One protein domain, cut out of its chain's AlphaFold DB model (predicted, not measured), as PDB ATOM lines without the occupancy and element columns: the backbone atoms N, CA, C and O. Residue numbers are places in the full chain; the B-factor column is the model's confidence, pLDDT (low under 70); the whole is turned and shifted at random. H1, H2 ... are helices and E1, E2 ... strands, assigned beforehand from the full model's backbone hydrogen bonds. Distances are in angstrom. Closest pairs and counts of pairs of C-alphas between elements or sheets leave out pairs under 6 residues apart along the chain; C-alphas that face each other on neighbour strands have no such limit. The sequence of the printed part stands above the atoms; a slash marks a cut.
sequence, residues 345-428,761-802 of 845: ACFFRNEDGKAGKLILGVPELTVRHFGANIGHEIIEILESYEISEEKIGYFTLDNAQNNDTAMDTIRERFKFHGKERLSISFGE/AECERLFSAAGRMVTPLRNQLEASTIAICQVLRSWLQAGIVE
ATOM      1  N   ALA A 345     -30.593  17.625 -39.944       87.06
ATOM      2  CA  ALA A 345     -30.888  17.285 -41.326       87.06
ATOM      3  C   ALA A 345     -32.151  16.414 -41.369       87.06
ATOM      4  O   ALA A 345     -32.239  15.404 -40.679       87.06
ATOM      5  N   CYS A 346     -33.120  16.820 -42.180       89.38
ATOM      6  CA  CYS A 346     -34.351  16.096 -42.453       89.38
ATOM      7  C   CYS A 346     -34.236  15.378 -43.798       89.38
ATOM      8  O   CYS A 346     -33.826  15.979 -44.795       89.38
ATOM      9  N   PHE A 347     -34.627  14.107 -43.810       87.81
ATOM     10  CA  PHE A 347     -34.697  13.255 -44.990       87.81
ATOM     11  C   PHE A 347     -36.140  12.811 -45.178       87.81
ATOM     12  O   PHE A 347     -36.765  12.336 -44.232       87.81
ATOM     13  N   PHE A 348     -36.675  12.985 -46.381       85.94
ATOM     14  CA  PHE A 348     -38.073  12.684 -46.677       85.94
ATOM     15  C   PHE A 348     -38.255  12.264 -48.137       85.94
ATOM     16  O   PHE A 348     -37.331  12.329 -48.952       85.94
ATOM     17  N   ARG A 349     -39.472  11.834 -48.468       82.44
ATOM     18  CA  ARG A 349     -39.913  11.595 -49.842       82.44
ATOM     19  C   ARG A 349     -41.018  12.579 -50.182       82.44
ATOM     20  O   ARG A 349     -41.918  12.784 -49.371       82.44
ATOM     21  N   ASN A 350     -40.917  13.218 -51.345       75.75
ATOM     22  CA  ASN A 350     -41.969  14.105 -51.832       75.75
ATOM     23  C   ASN A 350     -43.143  13.296 -52.421       75.75
ATOM     24  O   ASN A 350     -43.102  12.065 -52.463       75.75
ATOM     25  N   GLU A 351     -44.181  13.990 -52.886       69.06
ATOM     26  CA  GLU A 351     -45.380  13.371 -53.474       69.06
ATOM     27  C   GLU A 351     -45.066  12.495 -54.703       69.06
ATOM     28  O   GLU A 351     -45.711  11.468 -54.892       69.06
ATOM     29  N   ASP A 352     -44.006  12.822 -55.455       68.19
ATOM     30  CA  ASP A 352     -43.525  12.042 -56.607       68.19
ATOM     31  C   ASP A 352     -42.661  10.819 -56.217       68.19
ATOM     32  O   ASP A 352     -42.077  10.158 -57.083       68.19
ATOM     33  N   GLY A 353     -42.457  10.565 -54.920       67.44
ATOM     34  CA  GLY A 353     -41.569   9.513 -54.411       67.44
ATOM     35  C   GLY A 353     -40.066   9.825 -54.505       67.44
ATOM     36  O   GLY A 353     -39.226   8.959 -54.225       67.44
ATOM     37  N   LYS A 354     -39.678  11.054 -54.862       75.44
ATOM     38  CA  LYS A 354     -38.270  11.474 -54.949       75.44
ATOM     39  C   LYS A 354     -37.685  11.771 -53.572       75.44
ATOM     40  O   LYS A 354     -38.353  12.320 -52.699       75.44
ATOM     41  N   ALA A 355     -36.408  11.423 -53.401       79.50
ATOM     42  CA  ALA A 355     -35.639  11.729 -52.196       79.50
ATOM     43  C   ALA A 355     -35.477  13.244 -52.025       79.50
ATOM     44  O   ALA A 355     -35.011  13.926 -52.941       79.50
ATOM     45  N   GLY A 356     -35.810  13.744 -50.841       79.75
ATOM     46  CA  GLY A 356     -35.580  15.114 -50.408       79.75
ATOM     47  C   GLY A 356     -34.677  15.152 -49.181       79.75
ATOM     48  O   GLY A 356     -34.757  14.288 -48.306       79.75
ATOM     49  N   LYS A 357     -33.819  16.173 -49.120       87.25
ATOM     50  CA  LYS A 357     -32.949  16.455 -47.975       87.25
ATOM     51  C   LYS A 357     -32.965  17.945 -47.675       87.25
ATOM     52  O   LYS A 357     -32.722  18.750 -48.575       87.25
ATOM     53  N   LEU A 358     -33.208  18.303 -46.418       87.69
ATOM     54  CA  LEU A 358     -33.243  19.690 -45.960       87.69
ATOM     55  C   LEU A 358     -32.524  19.863 -44.636       87.69
ATOM     56  O   LEU A 358     -32.685  19.065 -43.719       87.69
ATOM     57  N   ILE A 359     -31.787  20.957 -44.504       87.12
ATOM     58  CA  ILE A 359     -31.275  21.388 -43.208       87.12
ATOM     59  C   ILE A 359     -32.337  22.254 -42.544       87.12
ATOM     60  O   ILE A 359     -32.727  23.283 -43.093       87.12
ATOM     61  N   LEU A 360     -32.809  21.820 -41.374       85.19
ATOM     62  CA  LEU A 360     -33.827  22.533 -40.601       85.19
ATOM     63  C   LEU A 360     -33.193  23.607 -39.716       85.19
ATOM     64  O   LEU A 360     -33.713  24.713 -39.599       85.19
ATOM     65  N   GLY A 361     -32.030  23.322 -39.131       80.56
ATOM     66  CA  GLY A 361     -31.360  24.298 -38.285       80.56
ATOM     67  C   GLY A 361     -29.983  23.877 -37.800       80.56
ATOM     68  O   GLY A 361     -29.578  22.714 -37.885       80.56
ATOM     69  N   VAL A 362     -29.258  24.878 -37.300       77.88
ATOM     70  CA  VAL A 362     -27.918  24.739 -36.722       77.88
ATOM     71  C   VAL A 362     -27.891  25.501 -35.390       77.88
ATOM     72  O   VAL A 362     -27.373  26.625 -35.353       77.88
ATOM     73  N   PRO A 363     -28.504  24.960 -34.318       68.81
ATOM     74  CA  PRO A 363     -28.629  25.673 -33.053       68.81
ATOM     75  C   PRO A 363     -27.255  25.941 -32.433       68.81
ATOM     76  O   PRO A 363     -26.337  25.109 -32.465       68.81
ATOM     77  N   GLU A 364     -27.106  27.143 -31.878       66.50
ATOM     78  CA  GLU A 364     -25.916  27.530 -31.132       66.50
ATOM     79  C   GLU A 364     -26.076  27.097 -29.674       66.50
ATOM     80  O   GLU A 364     -26.785  27.731 -28.899       66.50
ATOM     81  N   LEU A 365     -25.368  26.040 -29.269       62.75
ATOM     82  CA  LEU A 365     -25.364  25.601 -27.875       62.75
ATOM     83  C   LEU A 365     -24.539  26.584 -27.029       62.75
ATOM     84  O   LEU A 365     -23.327  26.429 -26.858       62.75
ATOM     85  N   THR A 366     -25.197  27.628 -26.523       49.84
ATOM     86  CA  THR A 366     -24.584  28.707 -25.720       49.84
ATOM     87  C   THR A 366     -24.313  28.311 -24.259       49.84
ATOM     88  O   THR A 366     -23.580  29.005 -23.544       49.84
ATOM     89  N   VAL A 367     -24.855  27.168 -23.823       51.66
ATOM     90  CA  VAL A 367     -24.692  26.551 -22.492       51.66
ATOM     91  C   VAL A 367     -23.828  25.277 -22.593       51.66
ATOM     92  O   VAL A 367     -23.498  24.826 -23.689       51.66
ATOM     93  N   ARG A 368     -23.417  24.669 -21.463       52.41
ATOM     94  CA  ARG A 368     -22.686  23.379 -21.490       52.41
ATOM     95  C   ARG A 368     -23.497  22.317 -22.258       52.41
ATOM     96  O   ARG A 368     -24.712  22.250 -22.096       52.41
ATOM     97  N   HIS A 369     -22.802  21.476 -23.032       56.16
ATOM     98  CA  HIS A 369     -23.358  20.385 -23.854       56.16
ATOM     99  C   HIS A 369     -23.877  19.220 -22.999       56.16
ATOM    100  O   HIS A 369     -23.294  18.141 -22.993       56.16
ATOM    101  N   PHE A 370     -24.927  19.465 -22.220       62.06
ATOM    102  CA  PHE A 370     -25.721  18.417 -21.594       62.06
ATOM    103  C   PHE A 370     -26.796  17.963 -22.585       62.06
ATOM    104  O   PHE A 370     -27.331  18.805 -23.309       62.06
ATOM    105  N   GLY A 371     -27.103  16.666 -22.632       63.88
ATOM    106  CA  GLY A 371     -28.027  16.125 -23.631       63.88
ATOM    107  C   GLY A 371     -29.404  16.785 -23.622       63.88
ATOM    108  O   GLY A 371     -29.893  17.146 -24.686       63.88
ATOM    109  N   ALA A 372     -29.967  17.094 -22.450       72.00
ATOM    110  CA  ALA A 372     -31.277  17.750 -22.370       72.00
ATOM    111  C   ALA A 372     -31.312  19.131 -23.056       72.00
ATOM    112  O   ALA A 372     -32.285  19.473 -23.723       72.00
ATOM    113  N   ASN A 373     -30.217  19.900 -22.985       71.75
ATOM    114  CA  ASN A 373     -30.121  21.187 -23.686       71.75
ATOM    115  C   ASN A 373     -30.132  20.993 -25.209       71.75
ATOM    116  O   ASN A 373     -30.734  21.781 -25.924       71.75
ATOM    117  N   ILE A 374     -29.473  19.940 -25.705       76.19
ATOM    118  CA  ILE A 374     -29.499  19.584 -27.130       76.19
ATOM    119  C   ILE A 374     -30.926  19.186 -27.534       76.19
ATOM    120  O   ILE A 374     -31.403  19.621 -28.578       76.19
ATOM    121  N   GLY A 375     -31.613  18.409 -26.691       79.56
ATOM    122  CA  GLY A 375     -33.003  18.004 -26.898       79.56
ATOM    123  C   GLY A 375     -33.961  19.192 -27.015       79.56
ATOM    124  O   GLY A 375     -34.716  19.261 -27.981       79.56
ATOM    125  N   HIS A 376     -33.892  20.160 -26.094       78.38
ATOM    126  CA  HIS A 376     -34.740  21.361 -26.128       78.38
ATOM    127  C   HIS A 376     -34.545  22.200 -27.394       78.38
ATOM    128  O   HIS A 376     -35.525  22.583 -28.023       78.38
ATOM    129  N   GLU A 377     -33.303  22.421 -27.822       80.19
ATOM    130  CA  GLU A 377     -33.014  23.182 -29.046       80.19
ATOM    131  C   GLU A 377     -33.546  22.475 -30.305       80.19
ATOM    132  O   GLU A 377     -34.031  23.119 -31.234       80.19
ATOM    133  N   ILE A 378     -33.490  21.136 -30.346       84.38
ATOM    134  CA  ILE A 378     -34.085  20.356 -31.442       84.38
ATOM    135  C   ILE A 378     -35.612  20.478 -31.424       84.38
ATOM    136  O   ILE A 378     -36.208  20.675 -32.482       84.38
ATOM    137  N   ILE A 379     -36.241  20.392 -30.246       82.44
ATOM    138  CA  ILE A 379     -37.693  20.561 -30.080       82.44
ATOM    139  C   ILE A 379     -38.133  21.932 -30.598       82.44
ATOM    140  O   ILE A 379     -39.036  21.989 -31.430       82.44
ATOM    141  N   GLU A 380     -37.473  23.012 -30.172       81.94
ATOM    142  CA  GLU A 380     -37.807  24.374 -30.607       81.94
ATOM    143  C   GLU A 380     -37.732  24.519 -32.131       81.94
ATOM    144  O   GLU A 380     -38.611  25.120 -32.749       81.94
ATOM    145  N   ILE A 381     -36.717  23.919 -32.763       84.25
ATOM    146  CA  ILE A 381     -36.582  23.936 -34.222       84.25
ATOM    147  C   ILE A 381     -37.737  23.180 -34.883       84.25
ATOM    148  O   ILE A 381     -38.359  23.724 -35.794       84.25
ATOM    149  N   LEU A 382     -38.058  21.964 -34.439       85.06
ATOM    150  CA  LEU A 382     -39.162  21.180 -35.007       85.06
ATOM    151  C   LEU A 382     -40.512  21.899 -34.860       85.06
ATOM    152  O   LEU A 382     -41.276  21.975 -35.823       85.06
ATOM    153  N   GLU A 383     -40.773  22.486 -33.692       82.19
ATOM    154  CA  GLU A 383     -41.982  23.269 -33.423       82.19
ATOM    155  C   GLU A 383     -42.050  24.543 -34.274       82.19
ATOM    156  O   GLU A 383     -43.123  24.884 -34.768       82.19
ATOM    157  N   SER A 384     -40.916  25.212 -34.515       81.81
ATOM    158  CA  SER A 384     -40.861  26.420 -35.354       81.81
ATOM    159  C   SER A 384     -41.248  26.174 -36.816       81.81
ATOM    160  O   SER A 384     -41.725  27.089 -37.483       81.81
ATOM    161  N   TYR A 385     -41.075  24.939 -37.300       82.50
ATOM    162  CA  TYR A 385     -41.507  24.501 -38.630       82.50
ATOM    163  C   TYR A 385     -42.879  23.820 -38.627       82.50
ATOM    164  O   TYR A 385     -43.275  23.258 -39.647       82.50
ATOM    165  N   GLU A 386     -43.593  23.829 -37.496       81.56
ATOM    166  CA  GLU A 386     -44.891  23.165 -37.340       81.56
ATOM    167  C   GLU A 386     -44.833  21.666 -37.714       81.56
ATOM    168  O   GLU A 386     -45.775  21.080 -38.265       81.56
ATOM    169  N   ILE A 387     -43.692  21.025 -37.429       82.12
ATOM    170  CA  ILE A 387     -43.514  19.586 -37.618       82.12
ATOM    171  C   ILE A 387     -44.160  18.886 -36.424       82.12
ATOM    172  O   ILE A 387     -43.620  18.860 -35.318       82.12
ATOM    173  N   SER A 388     -45.351  18.342 -36.659       73.12
ATOM    174  CA  SER A 388     -46.122  17.591 -35.675       73.12
ATOM    175  C   SER A 388     -45.541  16.201 -35.408       73.12
ATOM    176  O   SER A 388     -44.767  15.660 -36.200       73.12
ATOM    177  N   GLU A 389     -45.954  15.605 -34.288       73.38
ATOM    178  CA  GLU A 389     -45.560  14.255 -33.867       73.38
ATOM    179  C   GLU A 389     -45.808  13.206 -34.963       73.38
ATOM    180  O   GLU A 389     -44.934  12.376 -35.217       73.38
ATOM    181  N   GLU A 390     -46.940  13.283 -35.678       71.06
ATOM    182  CA  GLU A 390     -47.260  12.333 -36.751       71.06
ATOM    183  C   GLU A 390     -46.356  12.439 -37.992       71.06
ATOM    184  O   GLU A 390     -46.309  11.509 -38.795       71.06
ATOM    185  N   LYS A 391     -45.620  13.546 -38.158       77.06
ATOM    186  CA  LYS A 391     -44.682  13.750 -39.277       77.06
ATOM    187  C   LYS A 391     -43.258  13.299 -38.949       77.06
ATOM    188  O   LYS A 391     -42.417  13.238 -39.846       77.06
ATOM    189  N   ILE A 392     -42.964  13.009 -37.682       82.25
ATOM    190  CA  ILE A 392     -41.633  12.593 -37.241       82.25
ATOM    191  C   ILE A 392     -41.529  11.069 -37.344       82.25
ATOM    192  O   ILE A 392     -42.237  10.341 -36.651       82.25
ATOM    193  N   GLY A 393     -40.613  10.595 -38.192       79.31
ATOM    194  CA  GLY A 393     -40.299   9.173 -38.356       79.31
ATOM    195  C   GLY A 393     -39.207   8.696 -37.397       79.31
ATOM    196  O   GLY A 393     -39.489   8.270 -36.279       79.31
ATOM    197  N   TYR A 394     -37.949   8.770 -37.841       85.50
ATOM    198  CA  TYR A 394     -36.782   8.192 -37.162       85.50
ATOM    199  C   TYR A 394     -35.670   9.227 -36.956       85.50
ATOM    200  O   TYR A 394     -35.485  10.123 -37.780       85.50
ATOM    201  N   PHE A 395     -34.883   9.062 -35.890       85.38
ATOM    202  CA  PHE A 395     -33.677   9.843 -35.612       85.38
ATOM    203  C   PHE A 395     -32.429   8.990 -35.839       85.38
ATOM    204  O   PHE A 395     -32.367   7.842 -35.408       85.38
ATOM    205  N   THR A 396     -31.420   9.555 -36.503       80.62
ATOM    206  CA  THR A 396     -30.122   8.907 -36.750       80.62
ATOM    207  C   THR A 396     -29.024   9.725 -36.075       80.62
ATOM    208  O   THR A 396     -28.803  10.874 -36.458       80.62
ATOM    209  N   LEU A 397     -28.372   9.168 -35.052       75.38
ATOM    210  CA  LEU A 397     -27.474   9.897 -34.145       75.38
ATOM    211  C   LEU A 397     -26.225   9.087 -33.811       75.38
ATOM    212  O   LEU A 397     -26.296   7.863 -33.737       75.38
ATOM    213  N   ASP A 398     -25.103   9.768 -33.555       68.25
ATOM    214  CA  ASP A 398     -23.882   9.069 -33.160       68.25
ATOM    215  C   ASP A 398     -23.991   8.502 -31.734       68.25
ATOM    216  O   ASP A 398     -24.813   8.944 -30.927       68.25
ATOM    217  N   ASN A 399     -23.172   7.496 -31.412       63.03
ATOM    218  CA  ASN A 399     -23.200   6.794 -30.120       63.03
ATOM    219  C   ASN A 399     -22.583   7.612 -28.955       63.03
ATOM    220  O   ASN A 399     -21.859   7.073 -28.112       63.03
ATOM    221  N   ALA A 400     -22.794   8.930 -28.937       64.94
ATOM    222  CA  ALA A 400     -22.367   9.816 -27.867       64.94
ATOM    223  C   ALA A 400     -23.409   9.844 -26.736       64.94
ATOM    224  O   ALA A 400     -24.584  10.091 -26.982       64.94
ATOM    225  N   GLN A 401     -22.966   9.711 -25.481       60.41
ATOM    226  CA  GLN A 401     -23.850   9.663 -24.300       60.41
ATOM    227  C   GLN A 401     -24.804  10.871 -24.182       60.41
ATOM    228  O   GLN A 401     -25.903  10.763 -23.649       60.41
ATOM    229  N   ASN A 402     -24.399  12.038 -24.692       68.50
ATOM    230  CA  ASN A 402     -25.255  13.223 -24.701       68.50
ATOM    231  C   ASN A 402     -26.470  13.076 -25.631       68.50
ATOM    232  O   ASN A 402     -27.498  13.689 -25.363       68.50
ATOM    233  N   ASN A 403     -26.364  12.292 -26.706       74.31
ATOM    234  CA  ASN A 403     -27.472  12.059 -27.627       74.31
ATOM    235  C   ASN A 403     -28.544  11.176 -26.998       74.31
ATOM    236  O   ASN A 403     -29.718  11.414 -27.252       74.31
ATOM    237  N   ASP A 404     -28.161  10.225 -26.142       71.88
ATOM    238  CA  ASP A 404     -29.120   9.396 -25.405       71.88
ATOM    239  C   ASP A 404     -30.028  10.281 -24.542       71.88
ATOM    240  O   ASP A 404     -31.247  10.272 -24.697       71.88
ATOM    241  N   THR A 405     -29.427  11.157 -23.729       73.75
ATOM    242  CA  THR A 405     -30.180  12.104 -22.894       73.75
ATOM    243  C   THR A 405     -30.952  13.139 -23.725       73.75
ATOM    244  O   THR A 405     -32.042  13.538 -23.332       73.75
ATOM    245  N   ALA A 406     -30.427  13.577 -24.877       79.25
ATOM    246  CA  ALA A 406     -31.165  14.462 -25.784       79.25
ATOM    247  C   ALA A 406     -32.416  13.781 -26.351       79.25
ATOM    248  O   ALA A 406     -33.479  14.396 -26.439       79.25
ATOM    249  N   MET A 407     -32.295  12.501 -26.708       81.50
ATOM    250  CA  MET A 407     -33.404  11.703 -27.205       81.50
ATOM    251  C   MET A 407     -34.450  11.445 -26.136       81.50
ATOM    252  O   MET A 407     -35.625  11.468 -26.472       81.50
ATOM    253  N   ASP A 408     -34.070  11.258 -24.876       79.12
ATOM    254  CA  ASP A 408     -35.042  11.110 -23.790       79.12
ATOM    255  C   ASP A 408     -35.904  12.372 -23.637       79.12
ATOM    256  O   ASP A 408     -37.129  12.272 -23.589       79.12
ATOM    257  N   THR A 409     -35.302  13.565 -23.723       81.12
ATOM    258  CA  THR A 409     -36.041  14.840 -23.731       81.12
ATOM    259  C   THR A 409     -36.981  14.969 -24.938       81.12
ATOM    260  O   THR A 409     -38.133  15.380 -24.799       81.12
ATOM    261  N   ILE A 410     -36.525  14.596 -26.140       82.38
ATOM    262  CA  ILE A 410     -37.355  14.627 -27.360       82.38
ATOM    263  C   ILE A 410     -38.506  13.613 -27.260       82.38
ATOM    264  O   ILE A 410     -39.645  13.931 -27.606       82.38
ATOM    265  N   ARG A 411     -38.231  12.400 -26.765       78.25
ATOM    266  CA  ARG A 411     -39.223  11.331 -26.573       78.25
ATOM    267  C   ARG A 411     -40.316  11.747 -25.607       78.25
ATOM    268  O   ARG A 411     -41.474  11.467 -25.882       78.25
ATOM    269  N   GLU A 412     -39.966  12.422 -24.519       79.62
ATOM    270  CA  GLU A 412     -40.944  12.930 -23.559       79.62
ATOM    271  C   GLU A 412     -41.886  13.951 -24.214       79.62
ATOM    272  O   GLU A 412     -43.109  13.861 -24.080       79.62
ATOM    273  N   ARG A 413     -41.334  14.881 -25.006       81.50
ATOM    274  CA  ARG A 413     -42.111  15.935 -25.671       81.50
ATOM    275  C   ARG A 413     -43.055  15.414 -26.758       81.50
ATOM    276  O   ARG A 413     -44.150  15.963 -26.906       81.50
ATOM    277  N   PHE A 414     -42.625  14.409 -27.520       78.00
ATOM    278  CA  PHE A 414     -43.354  13.844 -28.665       78.00
ATOM    279  C   PHE A 414     -43.881  12.418 -28.410       78.00
ATOM    280  O   PHE A 414     -44.223  11.719 -29.352       78.00
ATOM    281  N   LYS A 415     -43.908  11.960 -27.152       69.19
ATOM    282  CA  LYS A 415     -44.507  10.689 -26.693       69.19
ATOM    283  C   LYS A 415     -44.115   9.430 -27.486       69.19
ATOM    284  O   LYS A 415     -44.919   8.518 -27.667       69.19
ATOM    285  N   PHE A 416     -42.857   9.324 -27.908       66.25
ATOM    286  CA  PHE A 416     -42.366   8.119 -28.584       66.25
ATOM    287  C   PHE A 416     -42.127   6.964 -27.589       66.25
ATOM    288  O   PHE A 416     -41.578   7.176 -26.508       66.25
ATOM    289  N   HIS A 417     -42.460   5.722 -27.965       48.44
ATOM    290  CA  HIS A 417     -42.180   4.524 -27.160       48.44
ATOM    291  C   HIS A 417     -40.839   3.855 -27.553       48.44
ATOM    292  O   HIS A 417     -40.605   3.545 -28.718       48.44
ATOM    293  N   GLY A 418     -39.965   3.587 -26.571       47.91
ATOM    294  CA  GLY A 418     -38.770   2.732 -26.708       47.91
ATOM    295  C   GLY A 418     -37.608   3.267 -27.574       47.91
ATOM    296  O   GLY A 418     -37.582   4.419 -28.010       47.91
ATOM    297  N   LYS A 419     -36.609   2.403 -27.845       50.44
ATOM    298  CA  LYS A 419     -35.516   2.657 -28.816       50.44
ATOM    299  C   LYS A 419     -35.960   2.510 -30.284       50.44
ATOM    300  O   LYS A 419     -35.149   2.692 -31.186       50.44
ATOM    301  N   GLU A 420     -37.246   2.247 -30.530       51.91
ATOM    302  CA  GLU A 420     -37.808   1.845 -31.829       51.91
ATOM    303  C   GLU A 420     -37.561   2.854 -32.966       51.91
ATOM    304  O   GLU A 420     -37.564   2.467 -34.132       51.91
ATOM    305  N   ARG A 421     -37.319   4.134 -32.642       54.31
ATOM    306  CA  ARG A 421     -37.094   5.229 -33.605       54.31
ATOM    307  C   ARG A 421     -35.650   5.742 -33.680       54.31
ATOM    308  O   ARG A 421     -35.421   6.818 -34.227       54.31
ATOM    309  N   LEU A 422     -34.681   5.010 -33.124       51.38
ATOM    310  CA  LEU A 422     -33.269   5.401 -33.117       51.38
ATOM    311  C   LEU A 422     -32.444   4.516 -34.062       51.38
ATOM    312  O   LEU A 422     -32.462   3.290 -33.955       51.38
ATOM    313  N   SER A 423     -31.688   5.147 -34.957       47.25
ATOM    314  CA  SER A 423     -30.563   4.542 -35.666       47.25
ATOM    315  C   SER A 423     -29.263   5.079 -35.065       47.25
ATOM    316  O   SER A 423     -29.093   6.291 -34.907       47.25
ATOM    317  N   ILE A 424     -28.366   4.168 -34.691       52.53
ATOM    318  CA  ILE A 424     -27.037   4.510 -34.188       52.53
ATOM    319  C   ILE A 424     -26.134   4.683 -35.400       52.53
ATOM    320  O   ILE A 424     -25.774   3.715 -36.069       52.53
ATOM    321  N   SER A 425     -25.785   5.929 -35.674       49.53
ATOM    322  CA  SER A 425     -24.741   6.257 -36.610       49.53
ATOM    323  C   SER A 425     -23.405   6.311 -35.912       49.53
ATOM    324  O   SER A 425     -23.251   6.185 -34.693       49.53
ATOM    325  N   PHE A 426     -22.400   6.560 -36.720       45.28
ATOM    326  CA  PHE A 426     -21.101   6.807 -36.204       45.28
ATOM    327  C   PHE A 426     -20.477   7.930 -37.158       45.28
ATOM    328  O   PHE A 426     -20.913   8.032 -38.310       45.28
ATOM    329  N   GLY A 427     -19.452   8.726 -36.746       35.78
ATOM    330  CA  GLY A 427     -18.810   9.777 -37.588       35.78
ATOM    331  C   GLY A 427     -17.256  10.026 -37.586       35.78
ATOM    332  O   GLY A 427     -16.520   9.444 -36.785       35.78
ATOM    333  N   GLU A 428     -16.765  10.909 -38.495       32.00
ATOM    334  CA  GLU A 428     -15.396  11.402 -38.827       32.00
ATOM    335  C   GLU A 428     -15.129  12.940 -38.653       32.00
ATOM    336  O   GLU A 428     -15.895  13.778 -39.130       32.00
ATOM    337  N   ALA A 761     -23.665  11.019 -41.304       69.25
ATOM    338  CA  ALA A 761     -22.556  11.583 -42.074       69.25
ATOM    339  C   ALA A 761     -22.898  12.955 -42.678       69.25
ATOM    340  O   ALA A 761     -22.030  13.805 -42.883       69.25
ATOM    341  N   GLU A 762     -24.184  13.219 -42.919       74.44
ATOM    342  CA  GLU A 762     -24.638  14.509 -43.426       74.44
ATOM    343  C   GLU A 762     -24.315  15.666 -42.477       74.44
ATOM    344  O   GLU A 762     -23.826  16.708 -42.915       74.44
ATOM    345  N   CYS A 763     -24.507  15.475 -41.169       72.12
ATOM    346  CA  CYS A 763     -24.145  16.485 -40.180       72.12
ATOM    347  C   CYS A 763     -22.642  16.799 -40.251       72.12
ATOM    348  O   CYS A 763     -22.236  17.951 -40.107       72.12
ATOM    349  N   GLU A 764     -21.806  15.813 -40.572       67.38
ATOM    350  CA  GLU A 764     -20.352  15.961 -40.715       67.38
ATOM    351  C   GLU A 764     -19.940  16.713 -41.974       67.38
ATOM    352  O   GLU A 764     -19.062  17.590 -41.925       67.38
ATOM    353  N   ARG A 765     -20.615  16.436 -43.095       73.00
ATOM    354  CA  ARG A 765     -20.477  17.219 -44.328       73.00
ATOM    355  C   ARG A 765     -20.812  18.686 -44.069       73.00
ATOM    356  O   ARG A 765     -20.055  19.566 -44.489       73.00
ATOM    357  N   LEU A 766     -21.864  18.959 -43.298       70.56
ATOM    358  CA  LEU A 766     -22.244  20.321 -42.914       70.56
ATOM    359  C   LEU A 766     -21.222  20.976 -41.991       70.56
ATOM    360  O   LEU A 766     -20.869  22.136 -42.202       70.56
ATOM    361  N   PHE A 767     -20.677  20.252 -41.013       68.06
ATOM    362  CA  PHE A 767     -19.586  20.770 -40.189       68.06
ATOM    363  C   PHE A 767     -18.361  21.144 -41.030       68.06
ATOM    364  O   PHE A 767     -17.752  22.195 -40.809       68.06
ATOM    365  N   SER A 768     -18.021  20.321 -42.022       66.50
ATOM    366  CA  SER A 768     -16.920  20.579 -42.949       66.50
ATOM    367  C   SER A 768     -17.198  21.787 -43.848       66.50
ATOM    368  O   SER A 768     -16.324  22.641 -44.026       66.50
ATOM    369  N   ALA A 769     -18.419  21.908 -44.374       68.88
ATOM    370  CA  ALA A 769     -18.859  23.048 -45.173       68.88
ATOM    371  C   ALA A 769     -18.862  24.355 -44.361       68.88
ATOM    372  O   ALA A 769     -18.282  25.355 -44.794       68.88
ATOM    373  N   ALA A 770     -19.430  24.335 -43.155       69.19
ATOM    374  CA  ALA A 770     -19.423  25.456 -42.220       69.19
ATOM    375  C   ALA A 770     -17.991  25.858 -41.833       69.19
ATOM    376  O   ALA A 770     -17.676  27.047 -41.760       69.19
ATOM    377  N   GLY A 771     -17.090  24.882 -41.675       64.81
ATOM    378  CA  GLY A 771     -15.672  25.118 -41.409       64.81
ATOM    379  C   GLY A 771     -14.968  25.944 -42.493       64.81
ATOM    380  O   GLY A 771     -14.065  26.720 -42.182       64.81
ATOM    381  N   ARG A 772     -15.400  25.850 -43.760       67.31
ATOM    382  CA  ARG A 772     -14.845  26.650 -44.874       67.31
ATOM    383  C   ARG A 772     -15.330  28.092 -44.886       67.31
ATOM    384  O   ARG A 772     -14.626  28.957 -45.404       67.31
ATOM    385  N   MET A 773     -16.497  28.370 -44.306       65.75
ATOM    386  CA  MET A 773     -16.989  29.744 -44.156       65.75
ATOM    387  C   MET A 773     -16.135  30.548 -43.174       65.75
ATOM    388  O   MET A 773     -16.085  31.774 -43.259       65.75
ATOM    389  N   VAL A 774     -15.431  29.859 -42.276       62.53
ATOM    390  CA  VAL A 774     -14.616  30.453 -41.224       62.53
ATOM    391  C   VAL A 774     -13.140  30.240 -41.552       62.53
ATOM    392  O   VAL A 774     -12.501  29.264 -41.155       62.53
ATOM    393  N   THR A 775     -12.576  31.183 -42.299       63.44
ATOM    394  CA  THR A 775     -11.141  31.204 -42.619       63.44
ATOM    395  C   THR A 775     -10.407  32.195 -41.712       63.44
ATOM    396  O   THR A 775     -11.037  33.077 -41.130       63.44
ATOM    397  N   PRO A 776      -9.064  32.143 -41.607       51.69
ATOM    398  CA  PRO A 776      -8.306  33.165 -40.881       51.69
ATOM    399  C   PRO A 776      -8.571  34.607 -41.354       51.69
ATOM    400  O   PRO A 776      -8.378  35.534 -40.573       51.69
ATOM    401  N   LEU A 777      -9.012  34.782 -42.607       53.25
ATOM    402  CA  LEU A 777      -9.397  36.067 -43.203       53.25
ATOM    403  C   LEU A 777     -10.895  36.393 -43.022       53.25
ATOM    404  O   LEU A 777     -11.271  37.557 -43.104       53.25
ATOM    405  N   ARG A 778     -11.739  35.389 -42.748       59.91
ATOM    406  CA  ARG A 778     -13.197  35.486 -42.556       59.91
ATOM    407  C   ARG A 778     -13.590  34.878 -41.203       59.91
ATOM    408  O   ARG A 778     -14.296  33.881 -41.140       59.91
ATOM    409  N   ASN A 779     -13.082  35.450 -40.111       62.72
ATOM    410  CA  ASN A 779     -13.229  34.913 -38.748       62.72
ATOM    411  C   ASN A 779     -14.191  35.708 -37.842       62.72
ATOM    412  O   ASN A 779     -14.246  35.430 -36.649       62.72
ATOM    413  N   GLN A 780     -14.908  36.699 -38.386       61.62
ATOM    414  CA  GLN A 780     -15.881  37.530 -37.655       61.62
ATOM    415  C   GLN A 780     -17.343  37.221 -38.017       61.62
ATOM    416  O   GLN A 780     -18.225  38.005 -37.688       61.62
ATOM    417  N   LEU A 781     -17.613  36.116 -38.721       68.56
ATOM    418  CA  LEU A 781     -18.994  35.698 -38.956       68.56
ATOM    419  C   LEU A 781     -19.623  35.220 -37.649       68.56
ATOM    420  O   LEU A 781     -19.034  34.397 -36.945       68.56
ATOM    421  N   GLU A 782     -20.826  35.705 -37.364       71.00
ATOM    422  CA  GLU A 782     -21.620  35.223 -36.241       71.00
ATOM    423  C   GLU A 782     -22.090  33.782 -36.492       71.00
ATOM    424  O   GLU A 782     -22.261  33.344 -37.638       71.00
ATOM    425  N   ALA A 783     -22.292  33.017 -35.417       70.38
ATOM    426  CA  ALA A 783     -22.756  31.640 -35.507       70.38
ATOM    427  C   ALA A 783     -24.124  31.539 -36.194       70.38
ATOM    428  O   ALA A 783     -24.288  30.658 -37.044       70.38
ATOM    429  N   SER A 784     -25.023  32.480 -35.886       70.75
ATOM    430  CA  SER A 784     -26.338  32.676 -36.503       70.75
ATOM    431  C   SER A 784     -26.235  32.906 -38.014       70.75
ATOM    432  O   SER A 784     -26.933  32.260 -38.790       70.75
ATOM    433  N   THR A 785     -25.286  33.727 -38.470       75.50
ATOM    434  CA  THR A 785     -25.043  33.945 -39.906       75.50
ATOM    435  C   THR A 785     -24.585  32.665 -40.601       75.50
ATOM    436  O   THR A 785     -25.059  32.343 -41.685       75.50
ATOM    437  N   ILE A 786     -23.677  31.904 -39.982       75.50
ATOM    438  CA  ILE A 786     -23.224  30.618 -40.535       75.50
ATOM    439  C   ILE A 786     -24.394  29.628 -40.609       75.50
ATOM    440  O   ILE A 786     -24.519  28.936 -41.616       75.50
ATOM    441  N   ALA A 787     -25.238  29.572 -39.574       76.50
ATOM    442  CA  ALA A 787     -26.423  28.718 -39.527       76.50
ATOM    443  C   ALA A 787     -27.392  29.033 -40.675       76.50
ATOM    444  O   ALA A 787     -27.690  28.153 -41.481       76.50
ATOM    445  N   ILE A 788     -27.781  30.305 -40.813       80.12
ATOM    446  CA  ILE A 788     -28.676  30.783 -41.876       80.12
ATOM    447  C   ILE A 788     -28.101  30.463 -43.258       80.12
ATOM    448  O   ILE A 788     -28.813  29.957 -44.117       80.12
ATOM    449  N   CYS A 789     -26.801  30.683 -43.480       80.56
ATOM    450  CA  CYS A 789     -26.183  30.357 -44.762       80.56
ATOM    451  C   CYS A 789     -26.213  28.855 -45.090       80.56
ATOM    452  O   CYS A 789     -26.349  28.511 -46.261       80.56
ATOM    453  N   GLN A 790     -26.064  27.962 -44.103       80.94
ATOM    454  CA  GLN A 790     -26.160  26.514 -44.348       80.94
ATOM    455  C   GLN A 790     -27.604  26.085 -44.645       80.94
ATOM    456  O   GLN A 790     -27.812  25.298 -45.568       80.94
ATOM    457  N   VAL A 791     -28.586  26.638 -43.925       84.06
ATOM    458  CA  VAL A 791     -30.019  26.392 -44.170       84.06
ATOM    459  C   VAL A 791     -30.418  26.884 -45.564       84.06
ATOM    460  O   VAL A 791     -30.885  26.095 -46.380       84.06
ATOM    461  N   LEU A 792     -30.128  28.148 -45.892       82.12
ATOM    462  CA  LEU A 792     -30.437  28.727 -47.204       82.12
ATOM    463  C   LEU A 792     -29.762  27.968 -48.345       82.12
ATOM    464  O   LEU A 792     -30.405  27.684 -49.350       82.12
ATOM    465  N   ARG A 793     -28.484  27.587 -48.190       80.62
ATOM    466  CA  ARG A 793     -27.796  26.745 -49.180       80.62
ATOM    467  C   ARG A 793     -28.573  25.453 -49.430       80.62
ATOM    468  O   ARG A 793     -28.763  25.085 -50.586       80.62
ATOM    469  N   SER A 794     -28.990  24.769 -48.367       83.31
ATOM    470  CA  SER A 794     -29.735  23.516 -48.486       83.31
ATOM    471  C   SER A 794     -31.076  23.712 -49.191       83.31
ATOM    472  O   SER A 794     -31.419  22.913 -50.057       83.31
ATOM    473  N   TRP A 795     -31.810  24.777 -48.868       84.38
ATOM    474  CA  TRP A 795     -33.133  25.030 -49.439       84.38
ATOM    475  C   TRP A 795     -33.072  25.474 -50.902       84.38
ATOM    476  O   TRP A 795     -33.898  25.039 -51.702       84.38
ATOM    477  N   LEU A 796     -32.060  26.265 -51.274       78.62
ATOM    478  CA  LEU A 796     -31.774  26.614 -52.669       78.62
ATOM    479  C   LEU A 796     -31.435  25.363 -53.491       78.62
ATOM    480  O   LEU A 796     -31.941  25.181 -54.594       78.62
ATOM    481  N   GLN A 797     -30.614  24.457 -52.950       74.62
ATOM    482  CA  GLN A 797     -30.276  23.196 -53.624       74.62
ATOM    483  C   GLN A 797     -31.494  22.278 -53.798       74.62
ATOM    484  O   GLN A 797     -31.605  21.595 -54.824       74.62
ATOM    485  N   ALA A 798     -32.394  22.280 -52.814       74.56
ATOM    486  CA  ALA A 798     -33.653  21.545 -52.847       74.56
ATOM    487  C   ALA A 798     -34.729  22.206 -53.730       74.56
ATOM    488  O   ALA A 798     -35.760  21.585 -53.969       74.56
ATOM    489  N   GLY A 799     -34.500  23.427 -54.227       73.75
ATOM    490  CA  GLY A 799     -35.466  24.162 -55.049       73.75
ATOM    491  C   GLY A 799     -36.690  24.662 -54.278       73.75
ATOM    492  O   GLY A 799     -37.718  24.918 -54.886       73.75
ATOM    493  N   ILE A 800     -36.599  24.779 -52.948       75.38
ATOM    494  CA  ILE A 800     -37.684  25.314 -52.101       75.38
ATOM    495  C   ILE A 800     -37.702  26.843 -52.134       75.38
ATOM    496  O   ILE A 800     -38.752  27.464 -51.994       75.38
ATOM    497  N   VAL A 801     -36.530  27.449 -52.314       71.00
ATOM    498  CA  VAL A 801     -36.369  28.891 -52.488       71.00
ATOM    499  C   VAL A 801     -35.929  29.131 -53.927       71.00
ATOM    500  O   VAL A 801     -34.892  28.615 -54.339       71.00
ATOM    501  N   GLU A 802     -36.717  29.891 -54.684       62.81
ATOM    502  CA  GLU A 802     -36.428  30.220 -56.090       62.81
ATOM    503  C   GLU A 802     -35.826  31.627 -56.257       62.81
ATOM    504  O   GLU A 802     -35.085  31.870 -57.208       62.81
TER     505      GLU A 802
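Overview. This is residues 345 to 428 and 761 to 802 of the 845 residues of the protein "Dimer_Tnp_hAT domain-containing protein" of Fusarium poae (UniProt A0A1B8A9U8). A two-stranded hairpin, E1 and E2, has helix H4 packed along E2 and helix H3 crossing H4 at a steep angle, while beside this group two helices packed on each other, H1 and H2, stand with a small parallel strand pair, E3 and E4. The two groups join through few contacts, such as that between the end of E2 and H1, and residues 775 to 780, between H3 and H4, stick out. The printed part has 126 residues, in the order E1, E2, H1, E3, H2, E4, H3, H4, with E1 and E2 antiparallel and E3 and E4 parallel; the class is mixed, helices and strands. It is compact, with a radius of gyration of the C-alphas of 15.5 A and spans of 48 by 41 by 27 A.

Arrangement. E1, residues 345 to 349, and E2, residues 355 to 361, form a hairpin of antiparallel neighbours at 151 degrees; N 346 and O 358 are 2.8 A apart, within hydrogen-bond range. H1, residues 371 to 384, comes closest to E2 at the C-alphas of Ile 381 and Gly 361, 6.6 A apart. E3, residues 395 to 398, H2, residues 401 to 413, and E4, residues 422 to 425, make a strand-helix-strand unit, two parallel neighbour strands with a helix between, whose crossover is right-handed. E3 and E4 stand at 36 degrees, with N 423 and O 395 at 2.8 A, within hydrogen-bond range. H1 and H2 touch, the same way at a steep tilt of 44 degrees, closest at the C-alphas of Gly 375 and Ala 406, 4.1 A apart. H3, residues 761 to 773, comes closest to E1 at the C-alphas of Cys 763 and Ala 345, 6.9 A apart. H4, residues 783 to 797, touches H3 with residues 786 to 790 alone, opposite ways at a steep tilt of 62 degrees; the closest C-alphas, of Ala 770 and Ile 786, are 6.6 A apart. H4 comes closest to E2 at the C-alphas of Ile 359 and Val 791, 5.2 A apart. H1 and H4 are apart, and so are H2 and H3. Every O i to N i+4 pair is within hydrogen-bond range in H1 and H4, and 8 of 9 in both H2 and H3.

Along the chain. E1 begins at C-alpha 345 (-30.888, 17.285, -41.326) and is 13.7 A long; E2 is 19.2 A. H1 measures 20.2 A, E3 10.1 A, H2 19.4 A, E4 9.3 A and H3 19.1 A. H4, 21.4 A, ends at C-alpha 797 (-30.276, 23.196, -53.624).

Size, cuts and confidence. The C-alphas farthest apart, of His 417 and Leu 777, are 48.2 A apart. Residues 429 to 760 are not printed, and C-alphas 428 and 761 are 7.9 A apart across the cut. Of the links that are printed whole, none is long. The mean pLDDT of the printed part is 71.5; 49 residues are under 70, among them 415 to 428 and 767 to 781.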